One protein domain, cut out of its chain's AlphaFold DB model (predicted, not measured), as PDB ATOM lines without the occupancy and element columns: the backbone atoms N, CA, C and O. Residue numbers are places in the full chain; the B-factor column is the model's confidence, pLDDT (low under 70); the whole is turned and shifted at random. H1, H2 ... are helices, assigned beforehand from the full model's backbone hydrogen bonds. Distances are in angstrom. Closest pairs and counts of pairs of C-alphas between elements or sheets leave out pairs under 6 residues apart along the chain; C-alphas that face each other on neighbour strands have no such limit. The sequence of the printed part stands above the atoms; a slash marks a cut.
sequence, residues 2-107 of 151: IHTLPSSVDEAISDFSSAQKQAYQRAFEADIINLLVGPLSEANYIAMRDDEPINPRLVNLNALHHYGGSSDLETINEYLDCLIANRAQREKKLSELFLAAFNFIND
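Overview. This is residues 2 to 107 of the 151 residues of an uncharacterized protein of Methylococcaceae bacterium NSO1 (UniProt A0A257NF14). One long helix, H2, makes the length of a rod-shaped domain, with H4 packed side by side with part of it, running the opposite way, and H5 set slantwise on it through residues 97 to 105. The short helix H3 is beside H2 near residues 39 to 43, and the very short H1 lies toward the end of the rod where H2 begins. The printed part has 106 residues with five named helices, in the order H1, H2, H3, H4, H5, and no named strand; the class is all helix. It is only just compact, close to loose, with a radius of gyration of the C-alphas of 15.1 A, and its C-alphas span 52 by 25 by 23 A.

Arrangement. Start at H1, residues 9 to 12, which is near H2, residues 18 to 49. H2 is the hub, touching three other helices, and it has a kink of 31 degrees near residue 38. With residues 39 to 43 alone it only just touches H3, residues 61 to 66, with 3 pairs of C-alphas within 8 A; the closest are those of Pro 39 and Leu 64, 5.8 A apart, and the tilt is steep at 50 degrees, the same way. With residues 25 to 36 alone H2 touches H4, residues 70 to 83, at a shallow tilt of 20 degrees, opposite ways; look at the closest C-alphas, Leu 35 and Asp 72, 5.5 A apart. Residues 97 to 105 of H5, which spans residues 87 to 106, touch residues 29 to 44 of H2 at a steep tilt of 56 degrees, the same way, and the closest C-alphas are those of Ile 33 and Ala 101, 5.4 A apart. H4 and H5 only just touch, with 3 pairs of C-alphas within 8 A; the closest are those of Leu 80 and Arg 90, 6.1 A apart. H1 is close to H4 but not clearly touching, with the C-alphas of Val 9 and Cys 82 as the closest at 6.0 A, and it is apart from H3 and H5. In H4 and H5 every O i to N i+4 pair is within hydrogen-bond range, in H2 26 of 28 are, and in H3 0 of 2, beside 3 of 3 O i to N i+3 pairs; H1 is too short for an i+4 pair.

Along the chain. Find C-alpha 9 at (157.768, 114.885, 165.956), where H1 begins. From C-alpha 18 at (153.022, 113.667, 178.765), H2 runs 46.3 A to C-alpha 49. H3 follows at residues 61 to 66, 10.2 A long, and H4 at residues 70 to 83, 20.3 A long. H5 runs 28.2 A from C-alpha 87 to C-alpha 106 at (159.289, 146.094, 174.064).

Size, cuts and confidence. The two C-alphas farthest apart are those of Asp 15 and Asp 51, at 52.3 A. The printed part has no cut; the link from H2 to H3 is long, with 11 residues, and the other links are tight. Confidence is low at residues 2 to 4, which are under 70 in pLDDT, while the mean of the printed part is 89.2.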
ATOM      1  N   ILE A   2     167.463 123.522 169.061       65.88
ATOM      2  CA  ILE A   2     167.329 122.134 168.625       65.88
ATOM      3  C   ILE A   2     167.990 122.000 167.249       65.88
ATOM      4  O   ILE A   2     167.432 122.368 166.228       65.88
ATOM      5  N   HIS A   3     169.219 121.487 167.227       60.78
ATOM      6  CA  HIS A   3     170.066 121.471 166.025       60.78
ATOM      7  C   HIS A   3     169.739 120.355 165.020       60.78
ATOM      8  O   HIS A   3     170.334 120.294 163.946       60.78
ATOM      9  N   THR A   4     168.825 119.445 165.353       69.31
ATOM     10  CA  THR A   4     168.386 118.382 164.445       69.31
ATOM     11  C   THR A   4     166.888 118.196 164.594       69.31
ATOM     12  O   THR A   4     166.415 117.730 165.632       69.31
ATOM     13  N   LEU A   5     166.151 118.577 163.553       70.06
ATOM     14  CA  LEU A   5     164.719 118.336 163.479       70.06
ATOM     15  C   LEU A   5     164.461 116.864 163.150       70.06
ATOM     16  O   LEU A   5     165.091 116.326 162.233       70.06
ATOM     17  N   PRO A   6     163.557 116.190 163.875       75.81
ATOM     18  CA  PRO A   6     163.133 114.859 163.485       75.81
ATOM     19  C   PRO A   6     162.320 114.915 162.185       75.81
ATOM     20  O   PRO A   6     161.648 115.902 161.891       75.81
ATOM     21  N   SER A   7     162.320 113.815 161.432       72.50
ATOM     22  CA  SER A   7     161.451 113.642 160.258       72.50
ATOM     23  C   SER A   7     159.961 113.677 160.615       72.50
ATOM     24  O   SER A   7     159.134 114.033 159.781       72.50
ATOM     25  N   SER A   8     159.627 113.310 161.853       72.81
ATOM     26  CA  SER A   8     158.296 113.417 162.443       72.81
ATOM     27  C   SER A   8     158.421 113.618 163.953       72.81
ATOM     28  O   SER A   8     159.055 112.809 164.635       72.81
ATOM     29  N   VAL A   9     157.810 114.679 164.496       77.12
ATOM     30  CA  VAL A   9     157.768 114.885 165.956       77.12
ATOM     31  C   VAL A   9     156.999 113.761 166.627       77.12
ATOM     32  O   VAL A   9     157.462 113.261 167.646       77.12
ATOM     33  N   ASP A  10     155.880 113.326 166.044       77.06
ATOM     34  CA  ASP A  10     155.035 112.267 166.606       77.06
ATOM     35  C   ASP A  10     155.799 110.948 166.779       77.06
ATOM     36  O   ASP A  10     155.615 110.254 167.781       77.06
ATOM     37  N   GLU A  11     156.694 110.631 165.841       78.06
ATOM     38  CA  GLU A  11     157.596 109.480 165.951       78.06
ATOM     39  C   GLU A  11     158.708 109.736 166.973       78.06
ATOM     40  O   GLU A  11     158.969 108.891 167.824       78.06
ATOM     41  N   ALA A  12     159.331 110.918 166.947       80.56
ATOM     42  CA  ALA A  12     160.435 111.253 167.846       80.56
ATOM     43  C   ALA A  12     160.033 111.304 169.328       80.56
ATOM     44  O   ALA A  12     160.872 111.080 170.201       80.56
ATOM     45  N   ILE A  13     158.761 111.596 169.617       83.44
ATOM     46  CA  ILE A  13     158.231 111.680 170.982       83.44
ATOM     47  C   ILE A  13     157.257 110.543 171.315       83.44
ATOM     48  O   ILE A  13     156.558 110.637 172.326       83.44
ATOM     49  N   SER A  14     157.180 109.472 170.514       85.12
ATOM     50  CA  SER A  14     156.204 108.383 170.716       85.12
ATOM     51  C   SER A  14     156.251 107.818 172.138       85.12
ATOM     52  O   SER A  14     155.209 107.669 172.783       85.12
ATOM     53  N   ASP A  15     157.468 107.628 172.646       89.62
ATOM     54  CA  ASP A  15     157.765 106.988 173.930       89.62
ATOM     55  C   ASP A  15     157.837 107.993 175.092       89.62
ATOM     56  O   ASP A  15     158.088 107.627 176.243       89.62
ATOM     57  N   PHE A  16     157.626 109.281 174.816       90.62
ATOM     58  CA  PHE A  16     157.679 110.318 175.838       90.62
ATOM     59  C   PHE A  16     156.435 110.264 176.726       90.62
ATOM     60  O   PHE A  16     155.295 110.176 176.262       90.62
ATOM     61  N   SER A  17     156.640 110.432 178.031       92.62
ATOM     62  CA  SER A  17     155.557 110.782 178.951       92.62
ATOM     63  C   SER A  17     154.930 112.127 178.569       92.62
ATOM     64  O   SER A  17     155.566 112.976 177.940       92.62
ATOM     65  N   SER A  18     153.701 112.386 179.018       89.88
ATOM     66  CA  SER A  18     153.022 113.667 178.765       89.88
ATOM     67  C   SER A  18     153.845 114.882 179.216       89.88
ATOM     68  O   SER A  18     153.853 115.908 178.539       89.88
ATOM     69  N   ALA A  19     154.581 114.759 180.328       92.44
ATOM     70  CA  ALA A  19     155.460 115.816 180.824       92.44
ATOM     71  C   ALA A  19     156.646 116.076 179.880       92.44
ATOM     72  O   ALA A  19     156.977 117.230 179.612       92.44
ATOM     73  N   GLN A  20     157.254 115.020 179.333       91.31
ATOM     74  CA  GLN A  20     158.348 115.138 178.364       91.31
ATOM     75  C   GLN A  20     157.866 115.724 177.035       91.31
ATOM     76  O   GLN A  20     158.531 116.603 176.497       91.31
ATOM     77  N   LYS A  21     156.686 115.320 176.544       89.00
ATOM     78  CA  LYS A  21     156.068 115.922 175.347       89.00
ATOM     79  C   LYS A  21     155.861 117.425 175.526       89.00
ATOM     80  O   LYS A  21     156.227 118.211 174.657       89.00
ATOM     81  N   GLN A  22     155.348 117.837 176.687       89.12
ATOM     82  CA  GLN A  22     155.162 119.254 176.999       89.12
ATOM     83  C   GLN A  22     156.492 120.013 177.105       89.12
ATOM     84  O   GLN A  22     156.596 121.134 176.609       89.12
ATOM     85  N   ALA A  23     157.507 119.433 177.749       90.12
ATOM     86  CA  ALA A  23     158.830 120.048 177.848       90.12
ATOM     87  C   ALA A  23     159.478 120.219 176.466       90.12
ATOM     88  O   ALA A  23     160.025 121.281 176.176       90.12
ATOM     89  N   TYR A  24     159.351 119.210 175.604       87.69
ATOM     90  CA  TYR A  24     159.835 119.245 174.228       87.69
ATOM     91  C   TYR A  24     159.158 120.362 173.429       87.69
ATOM     92  O   TYR A  24     159.836 121.205 172.850       87.69
ATOM     93  N   GLN A  25     157.827 120.454 173.496       88.50
ATOM     94  CA  GLN A  25     157.082 121.531 172.842       88.50
ATOM     95  C   GLN A  25     157.507 122.921 173.335       88.50
ATOM     96  O   GLN A  25     157.704 123.824 172.526       88.50
ATOM     97  N   ARG A  26     157.707 123.100 174.647       91.06
ATOM     98  CA  ARG A  26     158.187 124.377 175.202       91.06
ATOM     99  C   ARG A  26     159.587 124.743 174.719       91.06
ATOM    100  O   ARG A  26     159.849 125.922 174.516       91.06
ATOM    101  N   ALA A  27     160.476 123.764 174.550       91.31
ATOM    102  CA  ALA A  27     161.819 124.011 174.031       91.31
ATOM    103  C   ALA A  27     161.769 124.543 172.589       91.31
ATOM    104  O   ALA A  27     162.431 125.528 172.278       91.31
ATOM    105  N   PHE A  28     160.913 123.960 171.747       90.50
ATOM    106  CA  PHE A  28     160.659 124.463 170.397       90.50
ATOM    107  C   PHE A  28     160.066 125.872 170.381       90.50
ATOM    108  O   PHE A  28     160.525 126.729 169.629       90.50
ATOM    109  N   GLU A  29     159.044 126.121 171.202       93.31
ATOM    110  CA  GLU A  29     158.424 127.446 171.303       93.31
ATOM    111  C   GLU A  29     159.445 128.503 171.760       93.31
ATOM    112  O   GLU A  29     159.469 129.605 171.214       93.31
ATOM    113  N   ALA A  30     160.323 128.160 172.708       93.88
ATOM    114  CA  ALA A  30     161.401 129.035 173.159       93.88
ATOM    115  C   ALA A  30     162.430 129.316 172.051       93.88
ATOM    116  O   ALA A  30     162.839 130.463 171.886       93.88
ATOM    117  N   ASP A  31     162.814 128.310 171.262       93.69
ATOM    118  CA  ASP A  31     163.716 128.506 170.125       93.69
ATOM    119  C   ASP A  31     163.100 129.406 169.045       93.69
ATOM    120  O   ASP A  31     163.778 130.302 168.552       93.69
ATOM    121  N   ILE A  32     161.812 129.233 168.720       95.06
ATOM    122  CA  ILE A  32     161.110 130.117 167.772       95.06
ATOM    123  C   ILE A  32     161.113 131.562 168.283       95.06
ATOM    124  O   ILE A  32     161.365 132.485 167.513       95.06
ATOM    125  N   ILE A  33     160.861 131.776 169.578       96.31
ATOM    126  CA  ILE A  33     160.947 133.114 170.176       96.31
ATOM    127  C   ILE A  33     162.368 133.671 170.038       96.31
ATOM    128  O   ILE A  33     162.516 134.813 169.610       96.31
ATOM    129  N   ASN A  34     163.400 132.881 170.342       94.12
ATOM    130  CA  ASN A  34     164.794 133.314 170.221       94.12
ATOM    131  C   ASN A  34     165.149 133.723 168.781       94.12
ATOM    132  O   ASN A  34     165.787 134.756 168.591       94.12
ATOM    133  N   LEU A  35     164.682 132.966 167.781       95.50
ATOM    134  CA  LEU A  35     164.855 133.284 166.359       95.50
ATOM    135  C   LEU A  35     164.120 134.573 165.959       95.50
ATOM    136  O   LEU A  35     164.629 135.353 165.166       95.50
ATOM    137  N   LEU A  36     162.942 134.847 166.529       96.81
ATOM    138  CA  LEU A  36     162.185 136.075 166.247       96.81
ATOM    139  C   LEU A  36     162.787 137.323 166.909       96.81
ATOM    140  O   LEU A  36     162.657 138.421 166.369       96.81
ATOM    141  N   VAL A  37     163.415 137.182 168.080       95.81
ATOM    142  CA  VAL A  37     163.948 138.316 168.857       95.81
ATOM    143  C   VAL A  37     165.056 139.055 168.108       95.81
ATOM    144  O   VAL A  37     165.106 140.279 168.206       95.81
ATOM    145  N   GLY A  38     165.900 138.359 167.341       94.06
ATOM    146  CA  GLY A  38     166.953 138.974 166.521       94.06
ATOM    147  C   GLY A  38     166.417 140.037 165.549       94.06
ATOM    148  O   GLY A  38     166.647 141.230 165.772       94.06
ATOM    149  N   PRO A  39     165.640 139.649 164.522       95.81
ATOM    150  CA  PRO A  39     165.102 140.583 163.534       95.81
ATOM    151  C   PRO A  39     164.135 141.612 164.128       95.81
ATOM    152  O   PRO A  39     164.066 142.749 163.660       95.81
ATOM    153  N   LEU A  40     163.403 141.265 165.194       96.31
ATOM    154  CA  LEU A  40     162.582 142.236 165.923       96.31
ATOM    155  C   LEU A  40     163.426 143.307 166.618       96.31
ATOM    156  O   LEU A  40     163.039 144.475 166.624       96.31
ATOM    157  N   SER A  41     164.569 142.928 167.191       95.31
ATOM    158  CA  SER A  41     165.483 143.878 167.826       95.31
ATOM    159  C   SER A  41     166.087 144.829 166.796       95.31
ATOM    160  O   SER A  41     166.144 146.031 167.047       95.31
ATOM    161  N   GLU A  42     166.457 144.329 165.615       94.69
ATOM    162  CA  GLU A  42     166.937 145.167 164.511       94.69
ATOM    163  C   GLU A  42     165.851 146.142 164.025       94.69
ATOM    164  O   GLU A  42     166.095 147.349 163.929       94.69
ATOM    165  N   ALA A  43     164.627 145.652 163.809       94.19
ATOM    166  CA  ALA A  43     163.492 146.493 163.434       94.19
ATOM    167  C   ALA A  43     163.202 147.582 164.480       94.19
ATOM    168  O   ALA A  43     162.963 148.737 164.126       94.19
ATOM    169  N   ASN A  44     163.252 147.233 165.770       94.38
ATOM    170  CA  ASN A  44     163.025 148.175 166.862       94.38
ATOM    171  C   ASN A  44     164.123 149.235 166.938       94.38
ATOM    172  O   ASN A  44     163.828 150.415 167.104       94.38
ATOM    173  N   TYR A  45     165.383 148.833 166.766       93.62
ATOM    174  CA  TYR A  45     166.507 149.764 166.739       93.62
ATOM    175  C   TYR A  45     166.372 150.793 165.607       93.62
ATOM    176  O   TYR A  45     166.565 151.988 165.838       93.62
ATOM    177  N   ILE A  46     165.992 150.351 164.402       91.75
ATOM    178  CA  ILE A  46     165.771 151.245 163.255       91.75
ATOM    179  C   ILE A  46     164.602 152.196 163.518       91.75
ATOM    180  O   ILE A  46     164.774 153.403 163.366       91.75
ATOM    181  N   ALA A  47     163.457 151.682 163.982       91.38
ATOM    182  CA  ALA A  47     162.296 152.511 164.303       91.38
ATOM    183  C   ALA A  47     162.643 153.596 165.340       91.38
ATOM    184  O   ALA A  47     162.360 154.773 165.133       91.38
ATOM    185  N   MET A  48     163.359 153.225 166.408       89.81
ATOM    186  CA  MET A  48     163.807 154.171 167.433       89.81
ATOM    187  C   MET A  48     164.768 155.235 166.897       89.81
ATOM    188  O   MET A  48     164.708 156.383 167.335       89.81
ATOM    189  N   ARG A  49     165.667 154.877 165.973       89.38
ATOM    190  CA  ARG A  49     166.584 155.836 165.342       89.38
ATOM    191  C   ARG A  49     165.834 156.861 164.489       89.38
ATOM    192  O   ARG A  49     166.270 158.006 164.397       89.38
ATOM    193  N   ASP A  50     164.718 156.445 163.908       89.44
ATOM    194  CA  ASP A  50     163.876 157.272 163.051       89.44
ATOM    195  C   ASP A  50     162.777 158.019 163.857       89.44
ATOM    196  O   ASP A  50     161.918 158.671 163.271       89.44
ATOM    197  N   ASP A  51     162.840 157.982 165.201       87.19
ATOM    198  CA  ASP A  51     161.874 158.572 166.153       87.19
ATOM    199  C   ASP A  51     160.437 158.025 166.004       87.19
ATOM    200  O   ASP A  51     159.444 158.690 166.305       87.19
ATOM    201  N   GLU A  52     160.318 156.770 165.561       86.50
ATOM    202  CA  GLU A  52     159.049 156.065 165.394       86.50
ATOM    203  C   GLU A  52     158.893 154.926 166.422       86.50
ATOM    204  O   GLU A  52     159.788 154.094 166.595       86.50
ATOM    205  N   PRO A  53     157.743 154.814 167.113       82.00
ATOM    206  CA  PRO A  53     157.488 153.668 167.975       82.00
ATOM    207  C   PRO A  53     157.247 152.411 167.133       82.00
ATOM    208  O   PRO A  53     156.397 152.404 166.237       82.00
ATOM    209  N   ILE A  54     157.924 151.310 167.472       85.75
ATOM    210  CA  ILE A  54     157.671 150.033 166.806       85.75
ATOM    211  C   ILE A  54     156.222 149.582 167.051       85.75
ATOM    212  O   ILE A  54     155.700 149.602 168.169       85.75
ATOM    213  N   ASN A  55     155.547 149.165 165.983       83.31
ATOM    214  CA  ASN A  55     154.156 148.736 166.021       83.31
ATOM    215  C   ASN A  55     154.040 147.342 165.397       83.31
ATOM    216  O   ASN A  55     154.385 147.192 164.224       83.31
ATOM    217  N   PRO A  56     153.487 146.337 166.102       80.94
ATOM    218  CA  PRO A  56     153.410 144.967 165.590       80.94
ATOM    219  C   PRO A  56     152.453 144.824 164.394       80.94
ATOM    220  O   PRO A  56     152.443 143.800 163.717       80.94
ATOM    221  N   ARG A  57     151.620 145.839 164.119       79.06
ATOM    222  CA  ARG A  57     150.794 145.904 162.904       79.06
ATOM    223  C   ARG A  57     151.570 146.411 161.687       79.06
ATOM    224  O   ARG A  57     151.183 146.088 160.570       79.06
ATOM    225  N   LEU A  58     152.614 147.213 161.906       75.38
ATOM    226  CA  LEU A  58     153.475 147.759 160.852       75.38
ATOM    227  C   LEU A  58     154.665 146.827 160.599       75.38
ATOM    228  O   LEU A  58     154.901 146.422 159.465       75.38
ATOM    229  N   VAL A  59     155.336 146.398 161.668       84.25
ATOM    230  CA  VAL A  59     156.354 145.345 161.642       84.25
ATOM    231  C   VAL A  59     155.657 144.014 161.894       84.25
ATOM    232  O   VAL A  59     155.636 143.512 163.011       84.25
ATOM    233  N   ASN A  60     155.001 143.479 160.865       86.56
ATOM    234  CA  ASN A  60     154.433 142.130 160.911       86.56
ATOM    235  C   ASN A  60     155.502 141.069 160.577       86.56
ATOM    236  O   ASN A  60     156.616 141.409 160.188       86.56
ATOM    237  N   LEU A  61     155.160 139.782 160.687       85.69
ATOM    238  CA  LEU A  61     156.075 138.670 160.382       85.69
ATOM    239  C   LEU A  61     156.767 138.801 159.016       85.69
ATOM    240  O   LEU A  61     157.974 138.619 158.934       85.69
ATOM    241  N   ASN A  62     156.039 139.189 157.963       86.44
ATOM    242  CA  ASN A  62     156.634 139.375 156.635       86.44
ATOM    243  C   ASN A  62     157.611 140.555 156.583       86.44
ATOM    244  O   ASN A  62     158.540 140.544 155.780       86.44
ATOM    245  N   ALA A  63     157.417 141.580 157.414       88.88
ATOM    246  CA  ALA A  63     158.330 142.715 157.460       88.88
ATOM    247  C   ALA A  63     159.725 142.303 157.954       88.88
ATOM    248  O   ALA A  63     160.703 142.898 157.507       88.88
ATOM    249  N   LEU A  64     159.830 141.261 158.793       92.25
ATOM    250  CA  LEU A  64     161.097 140.780 159.359       92.25
ATOM    251  C   LEU A  64     162.102 140.297 158.302       92.25
ATOM    252  O   LEU A  64     163.303 140.330 158.560       92.25
ATOM    253  N   HIS A  65     161.656 139.947 157.090       91.12
ATOM    254  CA  HIS A  65     162.556 139.660 155.965       91.12
ATOM    255  C   HIS A  65     163.503 140.824 155.632       91.12
ATOM    256  O   HIS A  65     164.601 140.589 155.127       91.12
ATOM    257  N   HIS A  66     163.099 142.062 155.930       90.94
ATOM    258  CA  HIS A  66     163.895 143.269 155.691       90.94
ATOM    259  C   HIS A  66     164.832 143.630 156.855       90.94
ATOM    260  O   HIS A  66     165.550 144.619 156.754       90.94
ATOM    261  N   TYR A  67     164.830 142.842 157.935       91.12
ATOM    262  CA  TYR A  67     165.579 143.088 159.171       91.12
ATOM    263  C   TYR A  67     166.416 141.860 159.550       91.12
ATOM    264  O   TYR A  67     166.307 141.346 160.655       91.12
ATOM    265  N   GLY A  68     167.122 141.276 158.578       87.69
ATOM    266  CA  GLY A  68     167.958 140.084 158.788       87.69
ATOM    267  C   GLY A  68     167.200 138.762 158.991       87.69
ATOM    268  O   GLY A  68     167.797 137.697 158.864       87.69
ATOM    269  N   GLY A  69     165.881 138.792 159.198       93.00
ATOM    270  CA  GLY A  69     165.099 137.635 159.647       93.00
ATOM    271  C   GLY A  69     164.760 136.583 158.593       93.00
ATOM    272  O   GLY A  69     163.976 135.688 158.880       93.00
ATOM    273  N   SER A  70     165.281 136.664 157.365       92.94
ATOM    274  CA  SER A  70     164.888 135.719 156.302       92.94
ATOM    275  C   SER A  70     165.267 134.271 156.629       92.94
ATOM    276  O   SER A  70     164.406 133.399 156.558       92.94
ATOM    277  N   SER A  71     166.510 134.028 157.059       92.12
ATOM    278  CA  SER A  71     166.948 132.685 157.473       92.12
ATOM    279  C   SER A  71     166.223 132.221 158.738       92.12
ATOM    280  O   SER A  71     165.855 131.053 158.837       92.12
ATOM    281  N   ASP A  72     165.983 133.129 159.687       93.50
ATOM    282  CA  ASP A  72     165.266 132.809 160.924       93.50
ATOM    283  C   ASP A  72     163.831 132.359 160.625       93.50
ATOM    284  O   ASP A  72     163.367 131.350 161.151       93.50
ATOM    285  N   LEU A  73     163.130 133.069 159.735       93.81
ATOM    286  CA  LEU A  73     161.771 132.729 159.315       93.81
ATOM    287  C   LEU A  73     161.705 131.396 158.562       93.81
ATOM    288  O   LEU A  73     160.736 130.658 158.737       93.81
ATOM    289  N   GLU A  74     162.710 131.064 157.750       92.69
ATOM    290  CA  GLU A  74     162.819 129.744 157.118       92.69
ATOM    291  C   GLU A  74     162.915 128.639 158.180       92.69
ATOM    292  O   GLU A  74     162.080 127.733 158.192       92.69
ATOM    293  N   THR A  75     163.829 128.769 159.147       92.06
ATOM    294  CA  THR A  75     163.970 127.806 160.253       92.06
ATOM    295  C   THR A  75     162.705 127.708 161.113       92.06
ATOM    296  O   THR A  75     162.281 126.614 161.484       92.06
ATOM    297  N   ILE A  76     162.039 128.828 161.405       93.25
ATOM    298  CA  ILE A  76     160.771 128.834 162.151       93.25
ATOM    299  C   ILE A  76     159.686 128.050 161.404       93.25
ATOM    300  O   ILE A  76     158.922 127.310 162.030       93.25
ATOM    301  N   ASN A  77     159.605 128.194 160.078       91.56
ATOM    302  CA  ASN A  77     158.646 127.438 159.277       91.56
ATOM    303  C   ASN A  77     158.940 125.933 159.326       91.56
ATOM    304  O   ASN A  77     158.010 125.155 159.541       91.56
ATOM    305  N   GLU A  78     160.211 125.525 159.238       89.81
ATOM    306  CA  GLU A  78     160.613 124.121 159.400       89.81
ATOM    307  C   GLU A  78     160.203 123.566 160.774       89.81
ATOM    308  O   GLU A  78     159.643 122.472 160.871       89.81
ATOM    309  N   TYR A  79     160.405 124.342 161.844       89.31
ATOM    310  CA  TYR A  79     160.020 123.955 163.205       89.31
ATOM    311  C   TYR A  79     158.503 123.765 163.321       89.31
ATOM    312  O   TYR A  79     158.029 122.785 163.899       89.31
ATOM    313  N   LEU A  80     157.720 124.697 162.774       90.31
ATOM    314  CA  LEU A  80     156.262 124.647 162.853       90.31
ATOM    315  C   LEU A  80     155.668 123.519 162.007       90.31
ATOM    316  O   LEU A  80     154.713 122.884 162.458       90.31
ATOM    317  N   ASP A  81     156.213 123.263 160.816       88.62
ATOM    318  CA  ASP A  81     155.801 122.141 159.967       88.62
ATOM    319  C   ASP A  81     156.072 120.795 160.655       88.62
ATOM    320  O   ASP A  81     155.257 119.877 160.553       88.62
ATOM    321  N   CYS A  82     157.158 120.709 161.429       84.50
ATOM    322  CA  CYS A  82     157.505 119.544 162.239       84.50
ATOM    323  C   CYS A  82     156.494 119.311 163.386       84.50
ATOM    324  O   CYS A  82     156.077 118.182 163.637       84.50
ATOM    325  N   LEU A  83     156.070 120.378 164.076       83.00
ATOM    326  CA  LEU A  83     155.245 120.295 165.292       83.00
ATOM    327  C   LEU A  83     153.733 120.244 165.046       83.00
ATOM    328  O   LEU A  83     152.989 119.747 165.890       83.00
ATOM    329  N   ILE A  84     153.250 120.865 163.969       86.00
ATOM    330  CA  ILE A  84     151.824 121.149 163.791       86.00
ATOM    331  C   ILE A  84     151.426 120.878 162.339       86.00
ATOM    332  O   ILE A  84     151.650 121.690 161.442       86.00
ATOM    333  N   ALA A  85     150.710 119.778 162.111       85.81
ATOM    334  CA  ALA A  85     150.267 119.384 160.771       85.81
ATOM    335  C   ALA A  85     149.289 120.385 160.119       85.81
ATOM    336  O   ALA A  85     149.308 120.591 158.902       85.81
ATOM    337  N   ASN A  86     148.428 121.038 160.905       91.44
ATOM    338  CA  ASN A  86     147.408 121.951 160.390       91.44
ATOM    339  C   ASN A  86     147.949 123.378 160.196       91.44
ATOM    340  O   ASN A  86     148.356 124.039 161.151       91.44
ATOM    341  N   ARG A  87     147.853 123.898 158.967       90.81
ATOM    342  CA  ARG A  87     148.336 125.241 158.612       90.81
ATOM    343  C   ARG A  87     147.693 126.375 159.419       90.81
ATOM    344  O   ARG A  87     148.403 127.258 159.881       90.81
ATOM    345  N   ALA A  88     146.377 126.355 159.632       92.25
ATOM    346  CA  ALA A  88     145.707 127.405 160.404       92.25
ATOM    347  C   ALA A  88     146.155 127.402 161.877       92.25
ATOM    348  O   ALA A  88     146.277 128.455 162.503       92.25
ATOM    349  N   GLN A  89     146.446 126.221 162.433       93.50
ATOM    350  CA  GLN A  89     147.032 126.108 163.769       93.50
ATOM    351  C   GLN A  89     148.479 126.620 163.805       93.50
ATOM    352  O   GLN A  89     148.838 127.283 164.777       93.50
ATOM    353  N   ARG A  90     149.279 126.388 162.751       93.25
ATOM    354  CA  ARG A  90     150.629 126.969 162.613       93.25
ATOM    355  C   ARG A  90     150.593 128.488 162.592       93.25
ATOM    356  O   ARG A  90     151.276 129.113 163.391       93.25
ATOM    357  N   GLU A  91     149.757 129.079 161.743       93.00
ATOM    358  CA  GLU A  91     149.624 130.538 161.622       93.00
ATOM    359  C   GLU A  91     149.184 131.177 162.948       93.00
ATOM    360  O   GLU A  91     149.739 132.193 163.379       93.00
ATOM    361  N   LYS A  92     148.239 130.538 163.652       94.50
ATOM    362  CA  LYS A  92     147.826 130.965 164.993       94.50
ATOM    363  C   LYS A  92     148.983 130.886 165.993       94.50
ATOM    364  O   LYS A  92     149.240 131.864 166.691       94.50
ATOM    365  N   LYS A  93     149.685 129.751 166.057       94.75
ATOM    366  CA  LYS A  93     150.810 129.548 166.980       94.75
ATOM    367  C   LYS A  93     151.949 130.528 166.702       94.75
ATOM    368  O   LYS A  93     152.464 131.136 167.632       94.75
ATOM    369  N   LEU A  94     152.297 130.736 165.438       95.25
ATOM    370  CA  LEU A  94     153.323 131.693 165.044       95.25
ATOM    371  C   LEU A  94     152.946 133.117 165.461       95.25
ATOM    372  O   LEU A  94     153.785 133.840 165.983       95.25
ATOM    373  N   SER A  95     151.676 133.499 165.315       94.25
ATOM    374  CA  SER A  95     151.189 134.804 165.777       94.25
ATOM    375  C   SER A  95     151.297 134.963 167.301       94.25
ATOM    376  O   SER A  95     151.680 136.027 167.781       94.25
ATOM    377  N   GLU A  96     150.995 133.911 168.072       95.75
ATOM    378  CA  GLU A  96     151.166 133.898 169.534       95.75
ATOM    379  C   GLU A  96     152.641 134.088 169.931       95.75
ATOM    380  O   GLU A  96     152.953 134.929 170.775       95.75
ATOM    381  N   LEU A  97     153.549 133.339 169.296       96.94
ATOM    382  CA  LEU A  97     154.990 133.397 169.566       96.94
ATOM    383  C   LEU A  97     155.602 134.729 169.116       96.94
ATOM    384  O   LEU A  97     156.414 135.306 169.834       96.94
ATOM    385  N   PHE A  98     155.148 135.267 167.983       95.94
ATOM    386  CA  PHE A  98     155.513 136.597 167.508       95.94
ATOM    387  C   PHE A  98     155.144 137.681 168.519       95.94
ATOM    388  O   PHE A  98     155.983 138.509 168.862       95.94
ATOM    389  N   LEU A  99     153.920 137.660 169.051       95.44
ATOM    390  CA  LEU A  99     153.516 138.621 170.079       95.44
ATOM    391  C   LEU A  99     154.325 138.456 171.371       95.44
ATOM    392  O   LEU A  99     154.634 139.454 172.019       95.44
ATOM    393  N   ALA A 100     154.693 137.229 171.745       96.69
ATOM    394  CA  ALA A 100     155.563 136.992 172.894       96.69
ATOM    395  C   ALA A 100     156.966 137.594 172.687       96.69
ATOM    396  O   ALA A 100     157.445 138.320 173.559       96.69
ATOM    397  N   ALA A 101     157.587 137.368 171.524       96.81
ATOM    398  CA  ALA A 101     158.881 137.951 171.162       96.81
ATOM    399  C   ALA A 101     158.817 139.487 171.070       96.81
ATOM    400  O   ALA A 101     159.687 140.188 171.585       96.81
ATOM    401  N   PHE A 102     157.742 140.024 170.493       95.31
ATOM    402  CA  PHE A 102     157.499 141.462 170.432       95.31
ATOM    403  C   PHE A 102     157.369 142.078 171.831       95.31
ATOM    404  O   PHE A 102     157.955 143.115 172.126       95.31
ATOM    405  N   ASN A 103     156.630 141.436 172.736       95.00
ATOM    406  CA  ASN A 103     156.522 141.909 174.116       95.00
ATOM    407  C   ASN A 103     157.860 141.820 174.857       95.00
ATOM    408  O   ASN A 103     158.151 142.687 175.678       95.00
ATOM    409  N   PHE A 104     158.675 140.804 174.561       95.31
ATOM    410  CA  PHE A 104     160.011 140.666 175.131       95.31
ATOM    411  C   PHE A 104     160.909 141.851 174.762       95.31
ATOM    412  O   PHE A 104     161.498 142.437 175.668       95.31
ATOM    413  N   ILE A 105     160.976 142.242 173.481       94.50
ATOM    414  CA  ILE A 105     161.816 143.376 173.049       94.50
ATOM    415  C   ILE A 105     161.260 144.736 173.488       94.50
ATOM    416  O   ILE A 105     162.025 145.673 173.691       94.50
ATOM    417  N   ASN A 106     159.939 144.852 173.653       91.94
ATOM    418  CA  ASN A 106     159.289 146.094 174.064       91.94
ATOM    419  C   ASN A 106     159.332 146.302 175.592       91.94
ATOM    420  O   ASN A 106     159.008 147.382 176.093       91.94
ATOM    421  N   ASP A 107     159.734 145.283 176.359       93.81
ATOM    422  CA  ASP A 107     160.043 145.467 177.771       93.81
ATOM    423  C   ASP A 107     161.301 146.330 177.934       93.81
ATOM    424  O   ASP A 107     162.371 146.047 177.395       93.81
TER     425      ASP A 107